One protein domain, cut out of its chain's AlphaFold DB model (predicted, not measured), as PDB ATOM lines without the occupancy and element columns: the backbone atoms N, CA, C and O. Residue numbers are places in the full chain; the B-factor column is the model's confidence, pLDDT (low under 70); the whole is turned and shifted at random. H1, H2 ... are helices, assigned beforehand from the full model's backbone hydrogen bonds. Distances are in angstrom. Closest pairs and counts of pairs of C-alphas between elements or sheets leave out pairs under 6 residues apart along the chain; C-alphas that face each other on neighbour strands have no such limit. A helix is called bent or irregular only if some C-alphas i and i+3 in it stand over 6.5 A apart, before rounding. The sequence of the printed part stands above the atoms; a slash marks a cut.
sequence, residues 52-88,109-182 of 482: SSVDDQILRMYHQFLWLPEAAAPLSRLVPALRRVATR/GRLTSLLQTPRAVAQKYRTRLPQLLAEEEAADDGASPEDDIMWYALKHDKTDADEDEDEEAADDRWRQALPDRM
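What this domain is: This is residues 52 to 88 and 109 to 182 of the 482 residues of the protein "SLD3 domain-containing protein" of Phlebiopsis gigantea 11061_1 CR5-6 (UniProt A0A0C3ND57). The model shows an elongated, loosely joined set of helices in two groups: the helical hairpin H1 and H2 lies toward one end, with H5 carrying on past the end of H1 in nearly the same direction, and H4 and H6 make a second pair, running opposite ways, with H4 at a steep tilt to H5 and little contact between this pair and H5. Short H3 lies near the first part of H1. The printed part has 111 residues with six named helices, H1 to H6 in order, and no named strand: all helix. It is only just compact, close to loose, with a radius of gyration of the C-alphas of 15.7 A and spans of 49 by 29 by 28 A.

Where its parts are: H1, residues 54 to 67, measures 19.9 A and begins at C-alpha 54 (-56.292, 55.577, -13.044). H2, residues 75 to 87, measures 19.5 A and is only just irregular: C-alphas 76 and 79 are 6.9 A apart. H3 is residues 109 to 114, 9.1 A; H4 118 to 134, 23.9 A; H5 145 to 158, 20.4 A. H6, residues 167 to 182, 23.1 A, ends at C-alpha 182 (-33.650, 37.446, -15.868).

How they stand to each other: H1, the hub, touches H2 in a hairpin at a shallow tilt of 4 degrees, opposite ways; the closest C-alphas, of Phe 65 and Leu 75, are 6.4 A apart. With residues 55 to 59 alone H1 only just touches H3, with 3 pairs of C-alphas within 8 A, the closest Asp 55 and Arg 110 at 6.7 A. H1 touches H5 at 20 degrees, a shallow tilt, the same way, closest at C-alphas of Trp 67 and Met 150, 6.0 A. H4 and H5 are close but not clearly touching, closest at C-alphas of Leu 132 and Asp 147, 7.6 A. H6, with residues 175 to 182 alone, touches H4 at a shallow tilt of 16 degrees, opposite ways, closest at C-alphas of Arg 126 and Pro 179, 5.8 A. H5 and H6 are near each other; H1 and H4 are apart. Every O i to N i+4 pair is within hydrogen-bond range in H1 and H5; the counts are 7 of 9 in H2, 1 of 2 in H3, 11 of 13 in H4 and 10 of 12 in H6.

The domain as a whole: The two C-alphas farthest apart, of Thr 87 and Asp 164, are 49.1 A apart. Residues 89 to 108 are cut out, and C-alphas 88 and 109 are 16.3 A apart across the cut. Of the links printed whole, H3 to H4 is tight and the others are short. Mean pLDDT of the printed part is 80.8; residues 137 to 140, 159 to 162 and 178 to 182 are under 70.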
ATOM      1  N   SER A  52     -61.652  51.051 -10.671       84.31
ATOM      2  CA  SER A  52     -60.245  51.141 -10.259       84.31
ATOM      3  C   SER A  52     -59.639  52.523 -10.533       84.31
ATOM      4  O   SER A  52     -59.969  53.160 -11.541       84.31
ATOM      5  N   SER A  53     -58.700  52.953  -9.681       89.50
ATOM      6  CA  SER A  53     -57.957  54.202  -9.874       89.50
ATOM      7  C   SER A  53     -57.275  54.223 -11.245       89.50
ATOM      8  O   SER A  53     -56.915  53.188 -11.808       89.50
ATOM      9  N   VAL A  54     -57.052  55.419 -11.793       89.00
ATOM     10  CA  VAL A  54     -56.292  55.577 -13.044       89.00
ATOM     11  C   VAL A  54     -54.869  55.016 -12.885       89.00
ATOM     12  O   VAL A  54     -54.322  54.488 -13.846       89.00
ATOM     13  N   ASP A  55     -54.286  55.079 -11.683       89.75
ATOM     14  CA  ASP A  55     -52.970  54.480 -11.407       89.75
ATOM     15  C   ASP A  55     -53.015  52.956 -11.483       89.75
ATOM     16  O   ASP A  55     -52.217  52.362 -12.207       89.75
ATOM     17  N   ASP A  56     -54.019  52.339 -10.857       89.31
ATOM     18  CA  ASP A  56     -54.255  50.896 -10.954       89.31
ATOM     19  C   ASP A  56     -54.487  50.478 -12.406       89.31
ATOM     20  O   ASP A  56     -54.006  49.437 -12.844       89.31
ATOM     21  N   GLN A  57     -55.192  51.302 -13.187       90.94
ATOM     22  CA  GLN A  57     -55.443  51.033 -14.597       90.94
ATOM     23  C   GLN A  57     -54.150  51.056 -15.429       90.94
ATOM     24  O   GLN A  57     -53.983  50.210 -16.310       90.94
ATOM     25  N   ILE A  58     -53.236  51.995 -15.167       92.50
ATOM     26  CA  ILE A  58     -51.932  52.071 -15.846       92.50
ATOM     27  C   ILE A  58     -51.042  50.899 -15.420       92.50
ATOM     28  O   ILE A  58     -50.510  50.216 -16.293       92.50
ATOM     29  N   LEU A  59     -50.909  50.644 -14.114       90.88
ATOM     30  CA  LEU A  59     -50.121  49.535 -13.562       90.88
ATOM     31  C   LEU A  59     -50.576  48.201 -14.151       90.88
ATOM     32  O   LEU A  59     -49.786  47.399 -14.638       90.88
ATOM     33  N   ARG A  60     -51.883  47.988 -14.171       89.44
ATOM     34  CA  ARG A  60     -52.472  46.764 -14.683       89.44
ATOM     35  C   ARG A  60     -52.297  46.607 -16.182       89.44
ATOM     36  O   ARG A  60     -51.992  45.518 -16.645       89.44
ATOM     37  N   MET A  61     -52.473  47.683 -16.942       92.62
ATOM     38  CA  MET A  61     -52.190  47.669 -18.371       92.62
ATOM     39  C   MET A  61     -50.719  47.326 -18.615       92.62
ATOM     40  O   MET A  61     -50.435  46.473 -19.442       92.62
ATOM     41  N   TYR A  62     -49.794  47.910 -17.853       92.38
ATOM     42  CA  TYR A  62     -48.383  47.541 -17.914       92.38
ATOM     43  C   TYR A  62     -48.168  46.039 -17.663       92.38
ATOM     44  O   TYR A  62     -47.544  45.387 -18.493       92.38
ATOM     45  N   HIS A  63     -48.756  45.464 -16.609       90.31
ATOM     46  CA  HIS A  63     -48.672  44.019 -16.351       90.31
ATOM     47  C   HIS A  63     -49.318  43.170 -17.447       90.31
ATOM     48  O   HIS A  63     -48.778  42.134 -17.813       90.31
ATOM     49  N   GLN A  64     -50.434  43.624 -18.015       89.75
ATOM     50  CA  GLN A  64     -51.099  42.939 -19.113       89.75
ATOM     51  C   GLN A  64     -50.179  42.821 -20.335       89.75
ATOM     52  O   GLN A  64     -50.070  41.746 -20.907       89.75
ATOM     53  N   PHE A  65     -49.500  43.905 -20.718       90.56
ATOM     54  CA  PHE A  65     -48.539  43.885 -21.828       90.56
ATOM     55  C   PHE A  65     -47.214  43.196 -21.472       90.56
ATOM     56  O   PHE A  65     -46.484  42.799 -22.371       90.56
ATOM     57  N   LEU A  66     -46.885  43.082 -20.184       88.56
ATOM     58  CA  LEU A  66     -45.662  42.428 -19.717       88.56
ATOM     59  C   LEU A  66     -45.772  40.901 -19.736       88.56
ATOM     60  O   LEU A  66     -44.803  40.229 -20.073       88.56
ATOM     61  N   TRP A  67     -46.928  40.370 -19.336       85.56
ATOM     62  CA  TRP A  67     -47.111  38.941 -19.092       85.56
ATOM     63  C   TRP A  67     -47.901  38.222 -20.183       85.56
ATOM     64  O   TRP A  67     -47.728  37.020 -20.352       85.56
ATOM     65  N   LEU A  68     -48.777  38.919 -20.914       83.50
ATOM     66  CA  LEU A  68     -49.528  38.274 -21.987       83.50
ATOM     67  C   LEU A  68     -48.695  38.162 -23.265       83.50
ATOM     68  O   LEU A  68     -47.914  39.062 -23.573       83.50
ATOM     69  N   PRO A  69     -48.915  37.104 -24.064       79.00
ATOM     70  CA  PRO A  69     -48.236  36.947 -25.340       79.00
ATOM     71  C   PRO A  69     -48.600  38.074 -26.318       79.00
ATOM     72  O   PRO A  69     -49.719  38.602 -26.303       79.00
ATOM     73  N   GLU A  70     -47.685  38.376 -27.245       77.00
ATOM     74  CA  GLU A  70     -47.836  39.422 -28.277       77.00
ATOM     75  C   GLU A  70     -49.117  39.242 -29.116       77.00
ATOM     76  O   GLU A  70     -49.741  40.213 -29.541       77.00
ATOM     77  N   ALA A  71     -49.576  37.998 -29.304       76.94
ATOM     78  CA  ALA A  71     -50.830  37.700 -29.997       76.94
ATOM     79  C   ALA A  71     -52.071  38.266 -29.276       76.94
ATOM     80  O   ALA A  71     -53.037  38.671 -29.928       76.94
ATOM     81  N   ALA A  72     -52.046  38.307 -27.941       78.81
ATOM     82  CA  ALA A  72     -53.140  38.807 -27.113       78.81
ATOM     83  C   ALA A  72     -52.995  40.307 -26.817       78.81
ATOM     84  O   ALA A  72     -53.973  41.060 -26.900       78.81
ATOM     85  N   ALA A  73     -51.778  40.756 -26.503       84.38
ATOM     86  CA  ALA A  73     -51.486  42.130 -26.111       84.38
ATOM     87  C   ALA A  73     -50.301  42.691 -26.916       84.38
ATOM     88  O   ALA A  73     -49.212  42.841 -26.369       84.38
ATOM     89  N   PRO A  74     -50.497  43.046 -28.200       87.81
ATOM     90  CA  PRO A  74     -49.387  43.464 -29.043       87.81
ATOM     91  C   PRO A  74     -48.796  44.783 -28.558       87.81
ATOM     92  O   PRO A  74     -49.525  45.773 -28.418       87.81
ATOM     93  N   LEU A  75     -47.484  44.828 -28.338       87.38
ATOM     94  CA  LEU A  75     -46.805  45.936 -27.661       87.38
ATOM     95  C   LEU A  75     -46.991  47.290 -28.376       87.38
ATOM     96  O   LEU A  75     -47.040  48.345 -27.737       87.38
ATOM     97  N   SER A  76     -47.240  47.268 -29.689       88.69
ATOM     98  CA  SER A  76     -47.637  48.438 -30.494       88.69
ATOM     99  C   SER A  76     -48.880  49.172 -29.962       88.69
ATOM    100  O   SER A  76     -49.068  50.367 -30.209       88.69
ATOM    101  N   ARG A  77     -49.739  48.486 -29.197       91.69
ATOM    102  CA  ARG A  77     -50.957  49.047 -28.598       91.69
ATOM    103  C   ARG A  77     -50.748  49.635 -27.208       91.69
ATOM    104  O   ARG A  77     -51.625  50.388 -26.778       91.69
ATOM    105  N   LEU A  78     -49.624  49.366 -26.539       92.62
ATOM    106  CA  LEU A  78     -49.360  49.850 -25.180       92.62
ATOM    107  C   LEU A  78     -49.388  51.381 -25.122       92.62
ATOM    108  O   LEU A  78     -50.142  51.963 -24.346       92.62
ATOM    109  N   VAL A  79     -48.621  52.053 -25.985       91.94
ATOM    110  CA  VAL A  79     -48.525  53.523 -25.982       91.94
ATOM    111  C   VAL A  79     -49.868  54.185 -26.326       91.94
ATOM    112  O   VAL A  79     -50.303  55.059 -25.568       91.94
ATOM    113  N   PRO A  80     -50.595  53.788 -27.394       91.62
ATOM    114  CA  PRO A  80     -51.951  54.283 -27.627       91.62
ATOM    115  C   PRO A  80     -52.906  54.034 -26.452       91.62
ATOM    116  O   PRO A  80     -53.715  54.903 -26.123       91.62
ATOM    117  N   ALA A  81     -52.822  52.872 -25.798       92.00
ATOM    118  CA  ALA A  81     -53.678  52.539 -24.666       92.00
ATOM    119  C   ALA A  81     -53.371  53.407 -23.431       92.00
ATOM    120  O   ALA A  81     -54.300  53.981 -22.859       92.00
ATOM    121  N   LEU A  82     -52.092  53.623 -23.109       92.50
ATOM    122  CA  LEU A  82     -51.645  54.549 -22.062       92.50
ATOM    123  C   LEU A  82     -52.134  55.976 -22.315       92.50
ATOM    124  O   LEU A  82     -52.635  56.633 -21.400       92.50
ATOM    125  N   ARG A  83     -52.063  56.446 -23.566       90.06
ATOM    126  CA  ARG A  83     -52.574  57.774 -23.940       90.06
ATOM    127  C   ARG A  83     -54.081  57.878 -23.724       90.06
ATOM    128  O   ARG A  83     -54.523  58.886 -23.185       90.06
ATOM    129  N   ARG A  84     -54.862  56.843 -24.066       89.94
ATOM    130  CA  ARG A  84     -56.318  56.831 -23.821       89.94
ATOM    131  C   ARG A  84     -56.650  56.951 -22.337       89.94
ATOM    132  O   ARG A  84     -57.495  57.769 -21.978       89.94
ATOM    133  N   VAL A  85     -55.962  56.189 -21.486       89.69
ATOM    134  CA  VAL A  85     -56.156  56.235 -20.028       89.69
ATOM    135  C   VAL A  85     -55.769  57.606 -19.471       89.69
ATOM    136  O   VAL A  85     -56.527  58.186 -18.700       89.69
ATOM    137  N   ALA A  86     -54.661  58.186 -19.939       87.31
ATOM    138  CA  ALA A  86     -54.220  59.519 -19.530       87.31
ATOM    139  C   ALA A  86     -55.170  60.649 -19.966       87.31
ATOM    140  O   ALA A  86     -55.263  61.672 -19.291       87.31
ATOM    141  N   THR A  87     -55.869  60.483 -21.094       85.62
ATOM    142  CA  THR A  87     -56.853  61.460 -21.593       85.62
ATOM    143  C   THR A  87     -58.237  61.316 -20.969       85.62
ATOM    144  O   THR A  87     -59.096  62.160 -21.228       85.62
ATOM    145  N   ARG A  88     -58.484  60.264 -20.173       84.75
ATOM    146  CA  ARG A  88     -59.768  60.089 -19.492       84.75
ATOM    147  C   ARG A  88     -59.969  61.302 -18.580       84.75
ATOM    148  O   ARG A  88     -59.119  61.537 -17.718       84.75
ATOM    149  N   GLY A 109     -45.168  61.215 -14.140       87.25
ATOM    150  CA  GLY A 109     -44.983  60.814 -12.737       87.25
ATOM    151  C   GLY A 109     -45.532  59.418 -12.408       87.25
ATOM    152  O   GLY A 109     -44.939  58.696 -11.614       87.25
ATOM    153  N   ARG A 110     -46.621  59.008 -13.068       88.94
ATOM    154  CA  ARG A 110     -47.225  57.674 -12.902       88.94
ATOM    155  C   ARG A 110     -46.425  56.581 -13.603       88.94
ATOM    156  O   ARG A 110     -46.273  55.482 -13.084       88.94
ATOM    157  N   LEU A 111     -45.873  56.879 -14.778       90.62
ATOM    158  CA  LEU A 111     -44.947  55.971 -15.448       90.62
ATOM    159  C   LEU A 111     -43.631  55.862 -14.678       90.62
ATOM    160  O   LEU A 111     -43.064  54.780 -14.630       90.62
ATOM    161  N   THR A 112     -43.178  56.929 -14.016       87.75
ATOM    162  CA  THR A 112     -41.974  56.889 -13.180       87.75
ATOM    163  C   THR A 112     -42.103  55.878 -12.044       87.75
ATOM    164  O   THR A 112     -41.140  55.171 -11.779       87.75
ATOM    165  N   SER A 113     -43.284  55.711 -11.431       87.62
ATOM    166  CA  SER A 113     -43.487  54.640 -10.436       87.62
ATOM    167  C   SER A 113     -43.457  53.224 -11.023       87.62
ATOM    168  O   SER A 113     -43.250  52.266 -10.285       87.62
ATOM    169  N   LEU A 114     -43.655  53.083 -12.338       88.75
ATOM    170  CA  LEU A 114     -43.552  51.804 -13.047       88.75
ATOM    171  C   LEU A 114     -42.145  51.526 -13.571       88.75
ATOM    172  O   LEU A 114     -41.845  50.386 -13.924       88.75
ATOM    173  N   LEU A 115     -41.280  52.544 -13.629       87.62
ATOM    174  CA  LEU A 115     -39.880  52.367 -13.982       87.62
ATOM    175  C   LEU A 115     -39.187  51.627 -12.843       87.62
ATOM    176  O   LEU A 115     -38.707  52.208 -11.874       87.62
ATOM    177  N   GLN A 116     -39.157  50.307 -12.964       83.00
ATOM    178  CA  GLN A 116     -38.404  49.468 -12.056       83.00
ATOM    179  C   GLN A 116     -36.922  49.542 -12.415       83.00
ATOM    180  O   GLN A 116     -36.535  49.486 -13.587       83.00
ATOM    181  N   THR A 117     -36.071  49.640 -11.396       77.31
ATOM    182  CA  THR A 117     -34.633  49.486 -11.607       77.31
ATOM    183  C   THR A 117     -34.354  48.052 -12.064       77.31
ATOM    184  O   THR A 117     -35.049  47.129 -11.631       77.31
ATOM    185  N   PRO A 118     -33.332  47.806 -12.898       70.06
ATOM    186  CA  PRO A 118     -32.990  46.446 -13.309       70.06
ATOM    187  C   PRO A 118     -32.780  45.498 -12.119       70.06
ATOM    188  O   PRO A 118     -33.174  44.338 -12.190       70.06
ATOM    189  N   ARG A 119     -32.250  46.016 -11.002       74.06
ATOM    190  CA  ARG A 119     -32.117  45.294  -9.734       74.06
ATOM    191  C   ARG A 119     -33.463  44.965  -9.099       74.06
ATOM    192  O   ARG A 119     -33.645  43.836  -8.669       74.06
ATOM    193  N   ALA A 120     -34.391  45.917  -9.033       79.62
ATOM    194  CA  ALA A 120     -35.732  45.657  -8.515       79.62
ATOM    195  C   ALA A 120     -36.445  44.599  -9.362       79.62
ATOM    196  O   ALA A 120     -37.056  43.695  -8.807       79.62
ATOM    197  N   VAL A 121     -36.289  44.664 -10.689       80.69
ATOM    198  CA  VAL A 121     -36.805  43.659 -11.624       80.69
ATOM    199  C   VAL A 121     -36.172  42.291 -11.350       80.69
ATOM    200  O   VAL A 121     -36.886  41.318 -11.132       80.69
ATOM    201  N   ALA A 122     -34.840  42.208 -11.294       76.19
ATOM    202  CA  ALA A 122     -34.132  40.959 -11.023       76.19
ATOM    203  C   ALA A 122     -34.503  40.382  -9.650       76.19
ATOM    204  O   ALA A 122     -34.809  39.203  -9.547       76.19
ATOM    205  N   GLN A 123     -34.537  41.207  -8.603       80.56
ATOM    206  CA  GLN A 123     -34.910  40.781  -7.257       80.56
ATOM    207  C   GLN A 123     -36.351  40.283  -7.220       80.56
ATOM    208  O   GLN A 123     -36.594  39.184  -6.739       80.56
ATOM    209  N   LYS A 124     -37.290  41.050  -7.782       83.38
ATOM    210  CA  LYS A 124     -38.693  40.657  -7.904       83.38
ATOM    211  C   LYS A 124     -38.807  39.281  -8.549       83.38
ATOM    212  O   LYS A 124     -39.507  38.429  -8.029       83.38
ATOM    213  N   TYR A 125     -38.067  39.019  -9.616       76.88
ATOM    214  CA  TYR A 125     -38.152  37.733 -10.296       76.88
ATOM    215  C   TYR A 125     -37.360  36.600  -9.645       76.88
ATOM    216  O   TYR A 125     -37.743  35.447  -9.778       76.88
ATOM    217  N   ARG A 126     -36.292  36.892  -8.905       78.94
ATOM    218  CA  ARG A 126     -35.546  35.863  -8.170       78.94
ATOM    219  C   ARG A 126     -36.211  35.467  -6.861       78.94
ATOM    220  O   ARG A 126     -36.056  34.333  -6.438       78.94
ATOM    221  N   THR A 127     -36.903  36.389  -6.195       85.69
ATOM    222  CA  THR A 127     -37.513  36.114  -4.888       85.69
ATOM    223  C   THR A 127     -39.010  35.892  -5.004       85.69
ATOM    224  O   THR A 127     -39.504  34.868  -4.549       85.69
ATOM    225  N   ARG A 128     -39.736  36.819  -5.637       82.56
ATOM    226  CA  ARG A 128     -41.204  36.806  -5.640       82.56
ATOM    227  C   ARG A 128     -41.752  35.680  -6.506       82.56
ATOM    228  O   ARG A 128     -42.725  35.057  -6.126       82.56
ATOM    229  N   LEU A 129     -41.134  35.408  -7.651       81.38
ATOM    230  CA  LEU A 129     -41.608  34.368  -8.569       81.38
ATOM    231  C   LEU A 129     -41.489  32.964  -7.962       81.38
ATOM    232  O   LEU A 129     -42.504  32.276  -7.923       81.38
ATOM    233  N   PRO A 130     -40.327  32.545  -7.418       82.62
ATOM    234  CA  PRO A 130     -40.240  31.265  -6.721       82.62
ATOM    235  C   PRO A 130     -41.151  31.185  -5.494       82.62
ATOM    236  O   PRO A 130     -41.712  30.127  -5.240       82.62
ATOM    237  N   GLN A 131     -41.333  32.293  -4.762       85.62
ATOM    238  CA  GLN A 131     -42.279  32.356  -3.640       85.62
ATOM    239  C   GLN A 131     -43.714  32.123  -4.103       85.62
ATOM    240  O   GLN A 131     -44.375  31.241  -3.575       85.62
ATOM    241  N   LEU A 132     -44.163  32.836  -5.137       81.69
ATOM    242  CA  LEU A 132     -45.498  32.657  -5.702       81.69
ATOM    243  C   LEU A 132     -45.698  31.220  -6.178       81.69
ATOM    244  O   LEU A 132     -46.690  30.600  -5.834       81.69
ATOM    245  N   LEU A 133     -44.720  30.658  -6.885       81.44
ATOM    246  CA  LEU A 133     -44.753  29.273  -7.355       81.44
ATOM    247  C   LEU A 133     -44.752  28.223  -6.229       81.44
ATOM    248  O   LEU A 133     -45.160  27.090  -6.468       81.44
ATOM    249  N   ALA A 134     -44.258  28.565  -5.038       84.00
ATOM    250  CA  ALA A 134     -44.345  27.721  -3.846       84.00
ATOM    251  C   ALA A 134     -45.674  27.924  -3.094       84.00
ATOM    252  O   ALA A 134     -46.187  26.995  -2.481       84.00
ATOM    253  N   GLU A 135     -46.247  29.125  -3.172       83.69
ATOM    254  CA  GLU A 135     -47.532  29.518  -2.581       83.69
ATOM    255  C   GLU A 135     -48.740  29.173  -3.474       83.69
ATOM    256  O   GLU A 135     -49.849  29.622  -3.197       83.69
ATOM    257  N   GLU A 136     -48.558  28.360  -4.524       74.62
ATOM    258  CA  GLU A 136     -49.588  27.962  -5.503       74.62
ATOM    259  C   GLU A 136     -50.906  27.495  -4.857       74.62
ATOM    260  O   GLU A 136     -51.991  27.726  -5.392       74.62
ATOM    261  N   GLU A 137     -50.818  26.884  -3.675       67.88
ATOM    262  CA  GLU A 137     -51.957  26.333  -2.940       67.88
ATOM    263  C   GLU A 137     -52.681  27.361  -2.043       67.88
ATOM    264  O   GLU A 137     -53.798  27.114  -1.590       67.88
ATOM    265  N   ALA A 138     -52.085  28.536  -1.813       64.25
ATOM    266  CA  ALA A 138     -52.590  29.585  -0.927       64.25
ATOM    267  C   ALA A 138     -53.175  30.783  -1.694       64.25
ATOM    268  O   ALA A 138     -53.064  31.924  -1.242       64.25
ATOM    269  N   ALA A 139     -53.797  30.532  -2.853       59.56
ATOM    270  CA  ALA A 139     -54.538  31.526  -3.632       59.56
ATOM    271  C   ALA A 139     -55.804  31.989  -2.882       59.56
ATOM    272  O   ALA A 139     -56.932  31.649  -3.237       59.56
ATOM    273  N   ASP A 140     -55.594  32.725  -1.798       66.62
ATOM    274  CA  ASP A 140     -56.616  33.416  -1.027       66.62
ATOM    275  C   ASP A 140     -56.918  34.780  -1.683       66.62
ATOM    276  O   ASP A 140     -56.110  35.297  -2.461       66.62
ATOM    277  N   ASP A 141     -58.067  35.383  -1.361       75.69
ATOM    278  CA  ASP A 141     -58.669  36.583  -1.995       75.69
ATOM    279  C   ASP A 141     -57.823  37.897  -1.938       75.69
ATOM    280  O   ASP A 141     -58.337  38.998  -2.159       75.69
ATOM    281  N   GLY A 142     -56.527  37.827  -1.624       78.62
ATOM    282  CA  GLY A 142     -55.608  38.960  -1.458       78.62
ATOM    283  C   GLY A 142     -54.435  39.023  -2.443       78.62
ATOM    284  O   GLY A 142     -53.539  39.846  -2.235       78.62
ATOM    285  N   ALA A 143     -54.403  38.177  -3.476       82.19
ATOM    286  CA  ALA A 143     -53.322  38.182  -4.459       82.19
ATOM    287  C   ALA A 143     -53.188  39.548  -5.158       82.19
ATOM    288  O   ALA A 143     -54.166  40.249  -5.439       82.19
ATOM    289  N   SER A 144     -51.946  39.968  -5.422       86.12
ATOM    290  CA  SER A 144     -51.703  41.194  -6.180       86.12
ATOM    291  C   SER A 144     -52.278  41.035  -7.591       86.12
ATOM    292  O   SER A 144     -52.119  39.969  -8.180       86.12
ATOM    293  N   PRO A 145     -52.829  42.090  -8.222       82.69
ATOM    294  CA  PRO A 145     -53.301  42.004  -9.607       82.69
ATOM    295  C   PRO A 145     -52.197  41.602 -10.592       82.69
ATOM    296  O   PRO A 145     -52.477  41.130 -11.689       82.69
ATOM    297  N   GLU A 146     -50.933  41.826 -10.233       84.94
ATOM    298  CA  GLU A 146     -49.806  41.297 -10.991       84.94
ATOM    299  C   GLU A 146     -49.703  39.770 -10.903       84.94
ATOM    300  O   GLU A 146     -49.458  39.130 -11.922       84.94
ATOM    301  N   ASP A 147     -49.886  39.211  -9.707       86.12
ATOM    302  CA  ASP A 147     -49.742  37.779  -9.446       86.12
ATOM    303  C   ASP A 147     -50.838  37.012 -10.190       86.12
ATOM    304  O   ASP A 147     -50.543  36.022 -10.852       86.12
ATOM    305  N   ASP A 148     -52.065  37.543 -10.211       85.75
ATOM    306  CA  ASP A 148     -53.179  36.990 -10.993       85.75
ATOM    307  C   ASP A 148     -52.862  36.906 -12.492       85.75
ATOM    308  O   ASP A 148     -53.106  35.886 -13.139       85.75
ATOM    309  N   ILE A 149     -52.311  37.983 -13.065       83.19
ATOM    310  CA  ILE A 149     -51.962  38.029 -14.493       83.19
ATOM    311  C   ILE A 149     -50.796  37.078 -14.783       83.19
ATOM    312  O   ILE A 149     -50.792  36.407 -15.815       83.19
ATOM    313  N   MET A 150     -49.818  37.001 -13.883       82.38
ATOM    314  CA  MET A 150     -48.678  36.100 -14.012       82.38
ATOM    315  C   MET A 150     -49.123  34.630 -13.963       82.38
ATOM    316  O   MET A 150     -48.723  33.845 -14.819       82.38
ATOM    317  N   TRP A 151     -50.010  34.271 -13.032       82.69
ATOM    318  CA  TRP A 151     -50.620  32.941 -12.957       82.69
ATOM    319  C   TRP A 151     -51.441  32.604 -14.194       82.69
ATOM    320  O   TRP A 151     -51.392  31.475 -14.679       82.69
ATOM    321  N   TYR A 152     -52.189  33.575 -14.716       83.56
ATOM    322  CA  TYR A 152     -52.939  33.408 -15.955       83.56
ATOM    323  C   TYR A 152     -52.006  33.098 -17.134       83.56
ATOM    324  O   TYR A 152     -52.243  32.135 -17.863       83.56
ATOM    325  N   ALA A 153     -50.927  33.871 -17.294       79.88
ATOM    326  CA  ALA A 153     -49.929  33.637 -18.336       79.88
ATOM    327  C   ALA A 153     -49.270  32.258 -18.186       79.88
ATOM    328  O   ALA A 153     -49.187  31.517 -19.160       79.88
ATOM    329  N   LEU A 154     -48.892  31.885 -16.959       77.88
ATOM    330  CA  LEU A 154     -48.291  30.586 -16.658       77.88
ATOM    331  C   LEU A 154     -49.218  29.421 -17.028       77.88
ATOM    332  O   LEU A 154     -48.793  28.485 -17.694       77.88
ATOM    333  N   LYS A 155     -50.495  29.479 -16.634       80.75
ATOM    334  CA  LYS A 155     -51.472  28.418 -16.932       80.75
ATOM    335  C   LYS A 155     -51.719  28.259 -18.431       80.75
ATOM    336  O   LYS A 155     -51.910  27.139 -18.891       80.75
ATOM    337  N   HIS A 156     -51.707  29.358 -19.182       77.31
ATOM    338  CA  HIS A 156     -51.912  29.322 -20.627       77.31
ATOM    339  C   HIS A 156     -50.681  28.862 -21.415       77.31
ATOM    340  O   HIS A 156     -50.849  28.225 -22.449       77.31
ATOM    341  N   ASP A 157     -49.467  29.132 -20.932       71.00
ATOM    342  CA  ASP A 157     -48.243  28.613 -21.559       71.00
ATOM    343  C   ASP A 157     -48.159  27.081 -21.395       71.00
ATOM    344  O   ASP A 157     -47.824  26.367 -22.337       71.00
ATOM    345  N   LYS A 158     -48.582  26.550 -20.233       70.00
ATOM    346  CA  LYS A 158     -48.644  25.098 -19.980       70.00
ATOM    347  C   LYS A 158     -49.619  24.356 -20.893       70.00
ATOM    348  O   LYS A 158     -49.352  23.219 -21.257       70.00
ATOM    349  N   THR A 159     -50.740  24.975 -21.276       67.81
ATOM    350  CA  THR A 159     -51.740  24.306 -22.129       67.81
ATOM    351  C   THR A 159     -51.261  24.019 -23.553       67.81
ATOM    352  O   THR A 159     -51.896  23.219 -24.235       67.81
ATOM    353  N   ASP A 160     -50.166  24.644 -23.994       64.44
ATOM    354  CA  ASP A 160     -49.588  24.421 -25.323       64.44
ATOM    355  C   ASP A 160     -48.459  23.366 -25.323       64.44
ATOM    356  O   ASP A 160     -48.008  22.965 -26.398       64.44
ATOM    357  N   ALA A 161     -48.006  22.893 -24.153       65.25
ATOM    358  CA  ALA A 161     -47.035  21.804 -24.054       65.25
ATOM    359  C   ALA A 161     -47.723  20.451 -24.315       65.25
ATOM    360  O   ALA A 161     -48.799  20.181 -23.782       65.25
ATOM    361  N   ASP A 162     -47.118  19.615 -25.164       62.62
ATOM    362  CA  ASP A 162     -47.673  18.320 -25.574       62.62
ATOM    363  C   ASP A 162     -48.045  17.462 -24.347       62.62
ATOM    364  O   ASP A 162     -47.197  17.196 -23.496       62.62
ATOM    365  N   GLU A 163     -49.296  16.980 -24.291       72.12
ATOM    366  CA  GLU A 163     -49.900  16.208 -23.178       72.12
ATOM    367  C   GLU A 163     -49.129  14.923 -22.776       72.12
ATOM    368  O   GLU A 163     -49.512  14.237 -21.828       72.12
ATOM    369  N   ASP A 164     -48.068  14.570 -23.506       77.81
ATOM    370  CA  ASP A 164     -47.272  13.356 -23.330       77.81
ATOM    371  C   ASP A 164     -45.959  13.572 -22.537       77.81
ATOM    372  O   ASP A 164     -45.296  12.584 -22.208       77.81
ATOM    373  N   GLU A 165     -45.542  14.815 -22.248       74.44
ATOM    374  CA  GLU A 165     -44.344  15.087 -21.431       74.44
ATOM    375  C   GLU A 165     -44.706  15.137 -19.932       74.44
ATOM    376  O   GLU A 165     -45.764  15.643 -19.563       74.44
ATOM    377  N   ASP A 166     -43.856  14.577 -19.057       82.38
ATOM    378  CA  ASP A 166     -44.073  14.596 -17.601       82.38
ATOM    379  C   ASP A 166     -44.218  16.056 -17.122       82.38
ATOM    380  O   ASP A 166     -43.234  16.799 -17.076       82.38
ATOM    381  N   GLU A 167     -45.446  16.455 -16.770       77.50
ATOM    382  CA  GLU A 167     -45.843  17.830 -16.410       77.50
ATOM    383  C   GLU A 167     -44.924  18.436 -15.337       77.50
ATOM    384  O   GLU A 167     -44.499  19.585 -15.439       77.50
ATOM    385  N   GLU A 168     -44.515  17.620 -14.363       80.06
ATOM    386  CA  GLU A 168     -43.601  18.002 -13.283       80.06
ATOM    387  C   GLU A 168     -42.189  18.340 -13.796       80.06
ATOM    388  O   GLU A 168     -41.576  19.320 -13.375       80.06
ATOM    389  N   ALA A 169     -41.680  17.590 -14.778       80.38
ATOM    390  CA  ALA A 169     -40.360  17.838 -15.353       80.38
ATOM    391  C   ALA A 169     -40.352  19.072 -16.273       80.38
ATOM    392  O   ALA A 169     -39.340  19.779 -16.355       80.38
ATOM    393  N   ALA A 170     -41.461  19.330 -16.976       75.44
ATOM    394  CA  ALA A 170     -41.651  20.540 -17.775       75.44
ATOM    395  C   ALA A 170     -41.732  21.783 -16.874       75.44
ATOM    396  O   ALA A 170     -41.040  22.777 -17.129       75.44
ATOM    397  N   ASP A 171     -42.486  21.683 -15.776       73.44
ATOM    398  CA  ASP A 171     -42.579  22.713 -14.747       73.44
ATOM    399  C   ASP A 171     -41.210  23.032 -14.150       73.44
ATOM    400  O   ASP A 171     -40.805  24.194 -14.139       73.44
ATOM    401  N   ASP A 172     -40.446  22.027 -13.728       77.25
ATOM    402  CA  ASP A 172     -39.124  22.235 -13.137       77.25
ATOM    403  C   ASP A 172     -38.141  22.896 -14.106       77.25
ATOM    404  O   ASP A 172     -37.413  23.821 -13.730       77.25
ATOM    405  N   ARG A 173     -38.131  22.474 -15.378       77.44
ATOM    406  CA  ARG A 173     -37.278  23.092 -16.406       77.44
ATOM    407  C   ARG A 173     -37.634  24.553 -16.626       77.44
ATOM    408  O   ARG A 173     -36.735  25.388 -16.732       77.44
ATOM    409  N   TRP A 174     -38.922  24.871 -16.689       72.88
ATOM    410  CA  TRP A 174     -39.379  26.243 -16.871       72.88
ATOM    411  C   TRP A 174     -39.066  27.101 -15.637       72.88
ATOM    412  O   TRP A 174     -38.491  28.185 -15.773       72.88
ATOM    413  N   ARG A 175     -39.331  26.579 -14.426       72.31
ATOM    414  CA  ARG A 175     -39.009  27.223 -13.138       72.31
ATOM    415  C   ARG A 175     -37.514  27.528 -13.008       72.31
ATOM    416  O   ARG A 175     -37.162  28.557 -12.439       72.31
ATOM    417  N   GLN A 176     -36.641  26.682 -13.558       74.31
ATOM    418  CA  GLN A 176     -35.186  26.887 -13.557       74.31
ATOM    419  C   GLN A 176     -34.701  27.833 -14.667       74.31
ATOM    420  O   GLN A 176     -33.813  28.650 -14.435       74.31
ATOM    421  N   ALA A 177     -35.284  27.770 -15.867       70.12
ATOM    422  CA  ALA A 177     -34.852  28.594 -17.000       70.12
ATOM    423  C   ALA A 177     -35.249  30.075 -16.860       70.12
ATOM    424  O   ALA A 177     -34.589  30.967 -17.408       70.12
ATOM    425  N   LEU A 178     -36.341  30.351 -16.147       68.06
ATOM    426  CA  LEU A 178     -36.919  31.685 -16.061       68.06
ATOM    427  C   LEU A 178     -36.077  32.677 -15.220       68.06
ATOM    428  O   LEU A 178     -35.826  33.782 -15.712       68.06
ATOM    429  N   PRO A 179     -35.563  32.331 -14.019       61.69
ATOM    430  CA  PRO A 179     -34.666  33.197 -13.249       61.69
ATOM    431  C   PRO A 179     -33.349  33.479 -13.978       61.69
ATOM    432  O   PRO A 179     -32.921  34.633 -14.031       61.69
ATOM    433  N   ASP A 180     -32.755  32.468 -14.619       58.53
ATOM    434  CA  ASP A 180     -31.493  32.592 -15.362       58.53
ATOM    435  C   ASP A 180     -31.620  33.511 -16.584       58.53
ATOM    436  O   ASP A 180     -30.710  34.291 -16.896       58.53
ATOM    437  N   ARG A 181     -32.787  33.505 -17.243       59.41
ATOM    438  CA  ARG A 181     -33.129  34.486 -18.285       59.41
ATOM    439  C   ARG A 181     -33.155  35.925 -17.758       59.41
ATOM    440  O   ARG A 181     -32.934  36.858 -18.531       59.41
ATOM    441  N   MET A 182     -33.401  36.128 -16.464       49.50
ATOM    442  CA  MET A 182     -33.650  37.446 -15.868       49.50
ATOM    443  C   MET A 182     -32.497  37.971 -14.990       49.50
ATOM    444  O   MET A 182     -32.385  39.183 -14.800       49.50
TER     445      MET A 182